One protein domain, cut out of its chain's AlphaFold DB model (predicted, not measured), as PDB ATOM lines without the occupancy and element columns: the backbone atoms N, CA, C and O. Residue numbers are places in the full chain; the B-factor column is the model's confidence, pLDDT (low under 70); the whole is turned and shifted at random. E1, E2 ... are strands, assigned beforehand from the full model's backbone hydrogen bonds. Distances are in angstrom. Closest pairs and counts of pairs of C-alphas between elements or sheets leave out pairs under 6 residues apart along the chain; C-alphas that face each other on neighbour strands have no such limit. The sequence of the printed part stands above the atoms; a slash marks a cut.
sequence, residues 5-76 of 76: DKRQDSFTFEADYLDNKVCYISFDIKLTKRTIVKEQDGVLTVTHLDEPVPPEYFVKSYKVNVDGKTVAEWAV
ATOM      1  N   ASP A   5      -3.410  13.506 -57.930       68.88
ATOM      2  CA  ASP A   5      -2.024  13.616 -57.469       68.88
ATOM      3  C   ASP A   5      -1.887  13.509 -55.943       68.88
ATOM      4  O   ASP A   5      -0.952  12.889 -55.450       68.88
ATOM      5  N   LYS A   6      -2.848  14.046 -55.181       64.88
ATOM      6  CA  LYS A   6      -2.815  14.026 -53.703       64.88
ATOM      7  C   LYS A   6      -3.517  12.824 -53.087       64.88
ATOM      8  O   LYS A   6      -3.496  12.660 -51.869       64.88
ATOM      9  N   ARG A   7      -4.169  11.990 -53.903       64.19
ATOM     10  CA  ARG A   7      -4.939  10.836 -53.423       64.19
ATOM     11  C   ARG A   7      -4.037   9.784 -52.778       64.19
ATOM     12  O   ARG A   7      -4.456   9.163 -51.806       64.19
ATOM     13  N   GLN A   8      -2.816   9.626 -53.283       66.00
ATOM     14  CA  GLN A   8      -1.858   8.640 -52.785       66.00
ATOM     15  C   GLN A   8      -1.425   8.907 -51.329       66.00
ATOM     16  O   GLN A   8      -1.253   7.952 -50.585       66.00
ATOM     17  N   ASP A   9      -1.381  10.174 -50.895       71.12
ATOM     18  CA  ASP A   9      -0.968  10.576 -49.533       71.12
ATOM     19  C   ASP A   9      -2.146  11.003 -48.633       71.12
ATOM     20  O   ASP A   9      -1.961  11.659 -47.593       71.12
ATOM     21  N   SER A  10      -3.378  10.730 -49.081       73.06
ATOM     22  CA  SER A  10      -4.606  11.190 -48.418       73.06
ATOM     23  C   SER A  10      -5.020  10.309 -47.238       73.06
ATOM     24  O   SER A  10      -5.647  10.804 -46.298       73.06
ATOM     25  N   PHE A  11      -4.621   9.038 -47.267       83.00
ATOM     26  CA  PHE A  11      -4.762   8.105 -46.162       83.00
ATOM     27  C   PHE A  11      -3.602   7.107 -46.170       83.00
ATOM     28  O   PHE A  11      -3.077   6.770 -47.231       83.00
ATOM     29  N   THR A  12      -3.232   6.623 -44.993       87.25
ATOM     30  CA  THR A  12      -2.399   5.429 -44.828       87.25
ATOM     31  C   THR A  12      -3.192   4.383 -44.062       87.25
ATOM     32  O   THR A  12      -4.178   4.697 -43.395       87.25
ATOM     33  N   PHE A  13      -2.811   3.120 -44.203       90.38
ATOM     34  CA  PHE A  13      -3.386   2.053 -43.403       90.38
ATOM     35  C   PHE A  13      -2.305   1.043 -43.046       90.38
ATOM     36  O   PHE A  13      -1.336   0.866 -43.787       90.38
ATOM     37  N   GLU A  14      -2.514   0.372 -41.927       92.88
ATOM     38  CA  GLU A  14      -1.679  -0.718 -41.446       92.88
ATOM     39  C   GLU A  14      -2.577  -1.915 -41.141       92.88
ATOM     40  O   GLU A  14      -3.711  -1.748 -40.686       92.88
ATOM     41  N   ALA A  15      -2.093  -3.117 -41.450       94.00
ATOM     42  CA  ALA A  15      -2.810  -4.356 -41.198       94.00
ATOM     43  C   ALA A  15      -1.904  -5.321 -40.432       94.00
ATOM     44  O   ALA A  15      -0.963  -5.881 -40.997       94.00
ATOM     45  N   ASP A  16      -2.234  -5.535 -39.165       95.06
ATOM     46  CA  ASP A  16      -1.547  -6.465 -38.282       95.06
ATOM     47  C   ASP A  16      -2.296  -7.791 -38.253       95.06
ATOM     48  O   ASP A  16      -3.379  -7.917 -37.675       95.06
ATOM     49  N   TYR A  17      -1.716  -8.805 -38.888       93.38
ATOM     50  CA  TYR A  17      -2.262 -10.157 -38.881       93.38
ATOM     51  C   TYR A  17      -1.921 -10.842 -37.561       93.38
ATOM     52  O   TYR A  17      -0.754 -11.055 -37.242       93.38
ATOM     53  N   LEU A  18      -2.954 -11.197 -36.800       92.00
ATOM     54  CA  LEU A  18      -2.804 -11.882 -35.516       92.00
ATOM     55  C   LEU A  18      -2.743 -13.396 -35.718       92.00
ATOM     56  O   LEU A  18      -1.947 -14.081 -35.080       92.00
ATOM     57  N   ASP A  19      -3.585 -13.915 -36.614       93.50
ATOM     58  CA  ASP A  19      -3.582 -15.307 -37.056       93.50
ATOM     59  C   ASP A  19      -4.175 -15.442 -38.477       93.50
ATOM     60  O   ASP A  19      -4.407 -14.460 -39.182       93.50
ATOM     61  N   ASN A  20      -4.448 -16.678 -38.910       91.12
ATOM     62  CA  ASN A  20      -5.006 -16.967 -40.238       91.12
ATOM     63  C   ASN A  20      -6.491 -16.573 -40.400       91.12
ATOM     64  O   ASN A  20      -7.097 -16.883 -41.428       91.12
ATOM     65  N   LYS A  21      -7.113 -15.979 -39.378       92.56
ATOM     66  CA  LYS A  21      -8.543 -15.652 -39.319       92.56
ATOM     67  C   LYS A  21      -8.822 -14.228 -38.829       92.56
ATOM     68  O   LYS A  21      -9.913 -13.728 -39.088       92.56
ATOM     69  N   VAL A  22      -7.883 -13.585 -38.136       93.06
ATOM     70  CA  VAL A  22      -8.063 -12.290 -37.474       93.06
ATOM     71  C   VAL A  22      -6.900 -11.353 -37.799       93.06
ATOM     72  O   VAL A  22      -5.729 -11.717 -37.690       93.06
ATOM     73  N   CYS A  23      -7.235 -10.111 -38.142       94.12
ATOM     74  CA  CYS A  23      -6.283  -9.013 -38.247       94.12
ATOM     75  C   CYS A  23      -6.858  -7.742 -37.614       94.12
ATOM     76  O   CYS A  23      -8.078  -7.549 -37.593       94.12
ATOM     77  N   TYR A  24      -5.976  -6.884 -37.107       95.56
ATOM     78  CA  TYR A  24      -6.297  -5.495 -36.807       95.56
ATOM     79  C   TYR A  24      -5.970  -4.637 -38.017       95.56
ATOM     80  O   TYR A  24      -4.942  -4.828 -38.658       95.56
ATOM     81  N   ILE A  25      -6.848  -3.687 -38.324       94.31
ATOM     82  CA  ILE A  25      -6.629  -2.727 -39.400       94.31
ATOM     83  C   ILE A  25      -6.724  -1.336 -38.794       94.31
ATOM     84  O   ILE A  25      -7.756  -0.978 -38.222       94.31
ATOM     85  N   SER A  26      -5.651  -0.565 -38.927       93.19
ATOM     86  CA  SER A  26      -5.617   0.851 -38.580       93.19
ATOM     87  C   SER A  26      -5.704   1.689 -39.848       93.19
ATOM     88  O   SER A  26      -5.116   1.338 -40.870       93.19
ATOM     89  N   PHE A  27      -6.426   2.802 -39.779       90.25
ATOM     90  CA  PHE A  27      -6.511   3.786 -40.850       90.25
ATOM     91  C   PHE A  27      -6.126   5.154 -40.303       90.25
ATOM     92  O   PHE A  27      -6.769   5.651 -39.379       90.25
ATOM     93  N   ASP A  28      -5.157   5.802 -40.939       87.75
ATOM     94  CA  ASP A  28      -4.849   7.206 -40.705       87.75
ATOM     95  C   ASP A  28      -5.403   8.027 -41.861       87.75
ATOM     96  O   ASP A  28      -5.015   7.861 -43.019       87.75
ATOM     97  N   ILE A  29      -6.321   8.939 -41.555       85.50
ATOM     98  CA  ILE A  29      -6.981   9.774 -42.556       85.50
ATOM     99  C   ILE A  29      -6.739  11.233 -42.196       85.50
ATOM    100  O   ILE A  29      -7.038  11.677 -41.086       85.50
ATOM    101  N   LYS A  30      -6.236  12.018 -43.152       76.19
ATOM    102  CA  LYS A  30      -6.127  13.468 -42.966       76.19
ATOM    103  C   LYS A  30      -7.519  14.083 -43.031       76.19
ATOM    104  O   LYS A  30      -8.175  14.038 -44.073       76.19
ATOM    105  N   LEU A  31      -7.956  14.694 -41.931       71.44
ATOM    106  CA  LEU A  31      -9.209  15.441 -41.910       71.44
ATOM    107  C   LEU A  31      -9.158  16.554 -42.958       71.44
ATOM    108  O   LEU A  31      -8.271  17.412 -42.952       71.44
ATOM    109  N   THR A  32     -10.126  16.538 -43.868       70.81
ATOM    110  CA  THR A  32     -10.298  17.630 -44.822       70.81
ATOM    111  C   THR A  32     -11.188  18.691 -44.194       70.81
ATOM    112  O   THR A  32     -12.234  18.390 -43.626       70.81
ATOM    113  N   LYS A  33     -10.769  19.956 -44.273       72.44
ATOM    114  CA  LYS A  33     -11.640  21.076 -43.911       72.44
ATOM    115  C   LYS A  33     -12.623  21.338 -45.038       72.44
ATOM    116  O   LYS A  33     -12.230  21.376 -46.206       72.44
ATOM    117  N   ARG A  34     -13.872  21.637 -44.688       82.56
ATOM    118  CA  ARG A  34     -14.892  22.050 -45.649       82.56
ATOM    119  C   ARG A  34     -14.548  23.431 -46.208       82.56
ATOM    120  O   ARG A  34     -14.809  24.458 -45.596       82.56
ATOM    121  N   THR A  35     -13.892  23.447 -47.361       85.31
ATOM    122  CA  THR A  35     -13.349  24.668 -47.957       85.31
ATOM    123  C   THR A  35     -13.753  24.749 -49.419       85.31
ATOM    124  O   THR A  35     -13.624  23.770 -50.153       85.31
ATOM    125  N   ILE A  36     -14.227  25.914 -49.849       87.81
ATOM    126  CA  ILE A  36     -14.431  26.228 -51.261       87.81
ATOM    127  C   ILE A  36     -13.225  27.037 -51.729       87.81
ATOM    128  O   ILE A  36     -12.865  28.032 -51.106       87.81
ATOM    129  N   VAL A  37     -12.627  26.628 -52.844       89.12
ATOM    130  CA  VAL A  37     -11.608  27.417 -53.542       89.12
ATOM    131  C   VAL A  37     -12.210  27.898 -54.856       89.12
ATOM    132  O   VAL A  37     -12.743  27.089 -55.617       89.12
ATOM    133  N   LYS A  38     -12.156  29.207 -55.106       93.88
ATOM    134  CA  LYS A  38     -12.578  29.826 -56.370       93.88
ATOM    135  C   LYS A  38     -11.412  30.588 -56.979       93.88
ATOM    136  O   LYS A  38     -10.711  31.295 -56.264       93.88
ATOM    137  N   GLU A  39     -11.242  30.465 -58.287       94.25
ATOM    138  CA  GLU A  39     -10.335  31.314 -59.057       94.25
ATOM    139  C   GLU A  39     -11.118  32.504 -59.620       94.25
ATOM    140  O   GLU A  39     -12.163  32.320 -60.249       94.25
ATOM    141  N   GLN A  40     -10.638  33.718 -59.359       92.88
ATOM    142  CA  GLN A  40     -11.161  34.962 -59.925       92.88
ATOM    143  C   GLN A  40      -9.974  35.843 -60.309       92.88
ATOM    144  O   GLN A  40      -9.101  36.082 -59.478       92.88
ATOM    145  N   ASP A  41      -9.911  36.264 -61.574       93.31
ATOM    146  CA  ASP A  41      -8.841  37.114 -62.118       93.31
ATOM    147  C   ASP A  41      -7.414  36.592 -61.837       93.31
ATOM    148  O   ASP A  41      -6.490  37.352 -61.555       93.31
ATOM    149  N   GLY A  42      -7.231  35.267 -61.885       92.62
ATOM    150  CA  GLY A  42      -5.948  34.603 -61.616       92.62
ATOM    151  C   GLY A  42      -5.573  34.499 -60.132       92.62
ATOM    152  O   GLY A  42      -4.482  34.034 -59.806       92.62
ATOM    153  N   VAL A  43      -6.461  34.904 -59.218       93.50
ATOM    154  CA  VAL A  43      -6.275  34.787 -57.767       93.50
ATOM    155  C   VAL A  43      -7.150  33.666 -57.210       93.50
ATOM    156  O   VAL A  43      -8.357  33.604 -57.455       93.50
ATOM    157  N   LEU A  44      -6.546  32.787 -56.406       94.12
ATOM    158  CA  LEU A  44      -7.263  31.752 -55.663       94.12
ATOM    159  C   LEU A  44      -7.794  32.319 -54.344       94.12
ATOM    160  O   LEU A  44      -7.030  32.607 -53.425       94.12
ATOM    161  N   THR A  45      -9.116  32.429 -54.233       92.88
ATOM    162  CA  THR A  45      -9.799  32.808 -52.994       92.88
ATOM    163  C   THR A  45     -10.291  31.565 -52.265       92.88
ATOM    164  O   THR A  45     -10.984  30.719 -52.837       92.88
ATOM    165  N   VAL A  46      -9.938  31.467 -50.985       91.31
ATOM    166  CA  VAL A  46     -10.271  30.340 -50.112       91.31
ATOM    167  C   VAL A  46     -11.380  30.759 -49.149       91.31
ATOM    168  O   VAL A  46     -11.249  31.750 -48.438       91.31
ATOM    169  N   THR A  47     -12.479  30.009 -49.113       92.06
ATOM    170  CA  THR A  47     -13.595  30.219 -48.180       92.06
ATOM    171  C   THR A  47     -13.758  28.989 -47.300       92.06
ATOM    172  O   THR A  47     -14.061  27.906 -47.803       92.06
ATOM    173  N   HIS A  48     -13.578  29.148 -45.990       87.50
ATOM    174  CA  HIS A  48     -13.869  28.099 -45.016       87.50
ATOM    175  C   HIS A  48     -15.363  28.101 -44.697       87.50
ATOM    176  O   HIS A  48     -15.924  29.145 -44.375       87.50
ATOM    177  N   LEU A  49     -16.003  26.944 -44.841       88.00
ATOM    178  CA  LEU A  49     -17.402  26.749 -44.487       88.00
ATOM    179  C   LEU A  49     -17.498  26.209 -43.065       88.00
ATOM    180  O   LEU A  49     -16.673  25.388 -42.659       88.00
ATOM    181  N   ASP A  50     -18.546  26.620 -42.362       86.81
ATOM    182  CA  ASP A  50     -18.885  26.054 -41.064       86.81
ATOM    183  C   ASP A  50     -19.266  24.568 -41.175       86.81
ATOM    184  O   ASP A  50     -19.624  24.043 -42.248       86.81
ATOM    185  N   GLU A  51     -19.190  23.899 -40.027       82.12
ATOM    186  CA  GLU A  51     -19.625  22.517 -39.861       82.12
ATOM    187  C   GLU A  51     -21.083  22.378 -40.337       82.12
ATOM    188  O   GLU A  51     -21.922  23.232 -40.024       82.12
ATOM    189  N   PRO A  52     -21.419  21.352 -41.141       82.50
ATOM    190  CA  PRO A  52     -22.798  21.134 -41.549       82.50
ATOM    191  C   PRO A  52     -23.699  20.960 -40.324       82.50
ATOM    192  O   PRO A  52     -23.347  20.284 -39.358       82.50
ATOM    193  N   VAL A  53     -24.895  21.545 -40.393       83.81
ATOM    194  CA  VAL A  53     -25.924  21.307 -39.380       83.81
ATOM    195  C   VAL A  53     -26.240  19.805 -39.379       83.81
ATOM    196  O   VAL A  53     -26.481  19.250 -40.457       83.81
ATOM    197  N   PRO A  54     -26.222  19.133 -38.213       79.38
ATOM    198  CA  PRO A  54     -26.570  17.725 -38.137       79.38
ATOM    199  C   PRO A  54     -27.982  17.468 -38.690       79.38
ATOM    200  O   PRO A  54     -28.843  18.345 -38.586       79.38
ATOM    201  N   PRO A  55     -28.249  16.283 -39.268       81.12
ATOM    202  CA  PRO A  55     -29.589  15.934 -39.738       81.12
ATOM    203  C   PRO A  55     -30.613  16.002 -38.594       81.12
ATOM    204  O   PRO A  55     -30.253  15.844 -37.429       81.12
ATOM    205  N   GLU A  56     -31.898  16.183 -38.918       77.56
ATOM    206  CA  GLU A  56     -32.975  16.368 -37.922       77.56
ATOM    207  C   GLU A  56     -33.036  15.261 -36.852       77.56
ATOM    208  O   GLU A  56     -33.418  15.518 -35.714       77.56
ATOM    209  N   TYR A  57     -32.591  14.045 -37.184       72.75
ATOM    210  CA  TYR A  57     -32.524  12.900 -36.269       72.75
ATOM    211  C   TYR A  57     -31.154  12.726 -35.592       72.75
ATOM    212  O   TYR A  57     -30.782  11.615 -35.215       72.75
ATOM    213  N   PHE A  58     -30.368  13.796 -35.447       71.12
ATOM    214  CA  PHE A  58     -29.112  13.749 -34.703       71.12
ATOM    215  C   PHE A  58     -29.384  13.714 -33.196       71.12
ATOM    216  O   PHE A  58     -29.596  14.734 -32.535       71.12
ATOM    217  N   VAL A  59     -29.391  12.504 -32.644       71.88
ATOM    218  CA  VAL A  59     -29.568  12.268 -31.213       71.88
ATOM    219  C   VAL A  59     -28.249  12.556 -30.493       71.88
ATOM    220  O   VAL A  59     -27.299  11.787 -30.594       71.88
ATOM    221  N   LYS A  60     -28.200  13.668 -29.747       74.50
ATOM    222  CA  LYS A  60     -27.024  14.086 -28.952       74.50
ATOM    223  C   LYS A  60     -26.718  13.164 -27.774       74.50
ATOM    224  O   LYS A  60     -25.593  13.127 -27.289       74.50
ATOM    225  N   SER A  61     -27.726  12.452 -27.287       84.06
ATOM    226  CA  SER A  61     -27.579  11.545 -26.159       84.06
ATOM    227  C   SER A  61     -28.654  10.477 -26.178       84.06
ATOM    228  O   SER A  61     -29.822  10.770 -26.439       84.06
ATOM    229  N   TYR A  62     -28.278   9.268 -25.800       83.94
ATOM    230  CA  TYR A  62     -29.206   8.179 -25.563       83.94
ATOM    231  C   TYR A  62     -29.268   7.903 -24.070       83.94
ATOM    232  O   TYR A  62     -28.248   7.896 -23.383       83.94
ATOM    233  N   LYS A  63     -30.476   7.626 -23.585       92.06
ATOM    234  CA  LYS A  63     -30.715   7.198 -22.213       92.06
ATOM    235  C   LYS A  63     -31.636   5.992 -22.235       92.06
ATOM    236  O   LYS A  63     -32.773   6.087 -22.696       92.06
ATOM    237  N   VAL A  64     -31.138   4.859 -21.756       92.69
ATOM    238  CA  VAL A  64     -31.901   3.612 -21.691       92.69
ATOM    239  C   VAL A  64     -32.436   3.448 -20.278       92.69
ATOM    240  O   VAL A  64     -31.671   3.395 -19.311       92.69
ATOM    241  N   ASN A  65     -33.761   3.361 -20.167       95.00
ATOM    242  CA  ASN A  65     -34.446   3.115 -18.906       95.00
ATOM    243  C   ASN A  65     -35.126   1.744 -18.943       95.00
ATOM    244  O   ASN A  65     -35.881   1.456 -19.870       95.00
ATOM    245  N   VAL A  66     -34.877   0.930 -17.920       94.69
ATOM    246  CA  VAL A  66     -35.538  -0.360 -17.676       94.69
ATOM    247  C   VAL A  66     -36.174  -0.275 -16.293       94.69
ATOM    248  O   VAL A  66     -35.524   0.157 -15.343       94.69
ATOM    249  N   ASP A  67     -37.462  -0.601 -16.185       95.44
ATOM    250  CA  ASP A  67     -38.240  -0.522 -14.936       95.44
ATOM    251  C   ASP A  67     -38.144   0.839 -14.220       95.44
ATOM    252  O   ASP A  67     -38.035   0.936 -12.997       95.44
ATOM    253  N   GLY A  68     -38.131   1.925 -15.001       92.69
ATOM    254  CA  GLY A  68     -38.023   3.292 -14.485       92.69
ATOM    255  C   GLY A  68     -36.633   3.678 -13.964       92.69
ATOM    256  O   GLY A  68     -36.456   4.805 -13.505       92.69
ATOM    257  N   LYS A  69     -35.636   2.789 -14.057       93.69
ATOM    258  CA  LYS A  69     -34.240   3.062 -13.696       93.69
ATOM    259  C   LYS A  69     -33.378   3.210 -14.940       93.69
ATOM    260  O   LYS A  69     -33.478   2.423 -15.878       93.69
ATOM    261  N   THR A  70     -32.490   4.195 -14.930       94.44
ATOM    262  CA  THR A  70     -31.482   4.346 -15.981       94.44
ATOM    263  C   THR A  70     -30.422   3.267 -15.828       94.44
ATOM    264  O   THR A  70     -29.795   3.160 -14.778       94.44
ATOM    265  N   VAL A  71     -30.231   2.479 -16.880       95.56
ATOM    266  CA  VAL A  71     -29.229   1.403 -16.924       95.56
ATOM    267  C   VAL A  71     -28.071   1.726 -17.863       95.56
ATOM    268  O   VAL A  71     -27.059   1.035 -17.848       95.56
ATOM    269  N   ALA A  72     -28.221   2.762 -18.689       90.44
ATOM    270  CA  ALA A  72     -27.265   3.100 -19.726       90.44
ATOM    271  C   ALA A  72     -27.460   4.551 -20.200       90.44
ATOM    272  O   ALA A  72     -28.597   4.984 -20.412       90.44
ATOM    273  N   GLU A  73     -26.363   5.285 -20.376       92.38
ATOM    274  CA  GLU A  73     -26.359   6.650 -20.904       92.38
ATOM    275  C   GLU A  73     -25.085   6.897 -21.718       92.38
ATOM    276  O   GLU A  73     -23.988   6.542 -21.286       92.38
ATOM    277  N   TRP A  74     -25.236   7.494 -22.901       88.44
ATOM    278  CA  TRP A  74     -24.119   7.934 -23.739       88.44
ATOM    279  C   TRP A  74     -24.452   9.257 -24.417       88.44
ATOM    280  O   TRP A  74     -25.570   9.452 -24.896       88.44
ATOM    281  N   ALA A  75     -23.457  10.140 -24.467       79.62
ATOM    282  CA  ALA A  75     -23.476  11.395 -25.208       79.62
ATOM    283  C   ALA A  75     -22.489  11.311 -26.382       79.62
ATOM    284  O   ALA A  75     -21.445  10.667 -26.254       79.62
ATOM    285  N   VAL A  76     -22.857  11.930 -27.507       65.81
ATOM    286  CA  VAL A  76     -21.997  12.108 -28.690       65.81
ATOM    287  C   VAL A  76     -21.300  13.456 -28.614       65.81
ATOM    288  O   VAL A  76     -22.000  14.452 -28.315       65.81
TER     289      VAL A  76
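This is residues 5 to 76 of the 76 residues of the protein "p2 phage tail completion R family protein" of Yersinia pekkanenii (UniProt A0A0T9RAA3). Three separate two-stranded hairpins are strung along the chain with no shared core: E3 and E4 at one end of the longest axis, E5 and E6 at the other, E1 and E2 off to one side. The 72 printed residues hold no named helix and six strands, E1 to E6 in order, in three antiparallel sheets, class all strand. The whole is extended and flat, radius of gyration of the C-alphas 21.7 A, spans 67 by 43 by 13 A.

Find C-alpha 11 at (-4.762, 8.105, -46.162), where E1, residues 11 to 17, begins its 19.8 A. Next come E2, residues 23 to 29, 19.3 A; E3, 35 to 40, 15.9 A; E4, 43 to 48, 16.3 A; and E5, 61 to 66, 16.6 A. E6, residues 69 to 75, 17.8 A, ends at C-alpha 75, (-23.476, 11.395, -25.208).

In hairpin E1 and E2, at 168 degrees, look for N 14 and O 26, 3.0 A apart, within hydrogen-bond range. Hairpin E3 and E4, 157 degrees, has N 38 and O 45 at 3.0 A; hairpin E5 and E6, 166 degrees, has N 64 and O 72 at 2.9 A. Strands of different hairpins are apart.

Asp 41 and Asp 67 have the C-alphas farthest apart, 67.1 A. Residues 39 to 44 stand free. The E4 to E5 link, 12 residues, is long. The printed part has no cut; pLDDT is under 70 at residues 5 to 8 and 76.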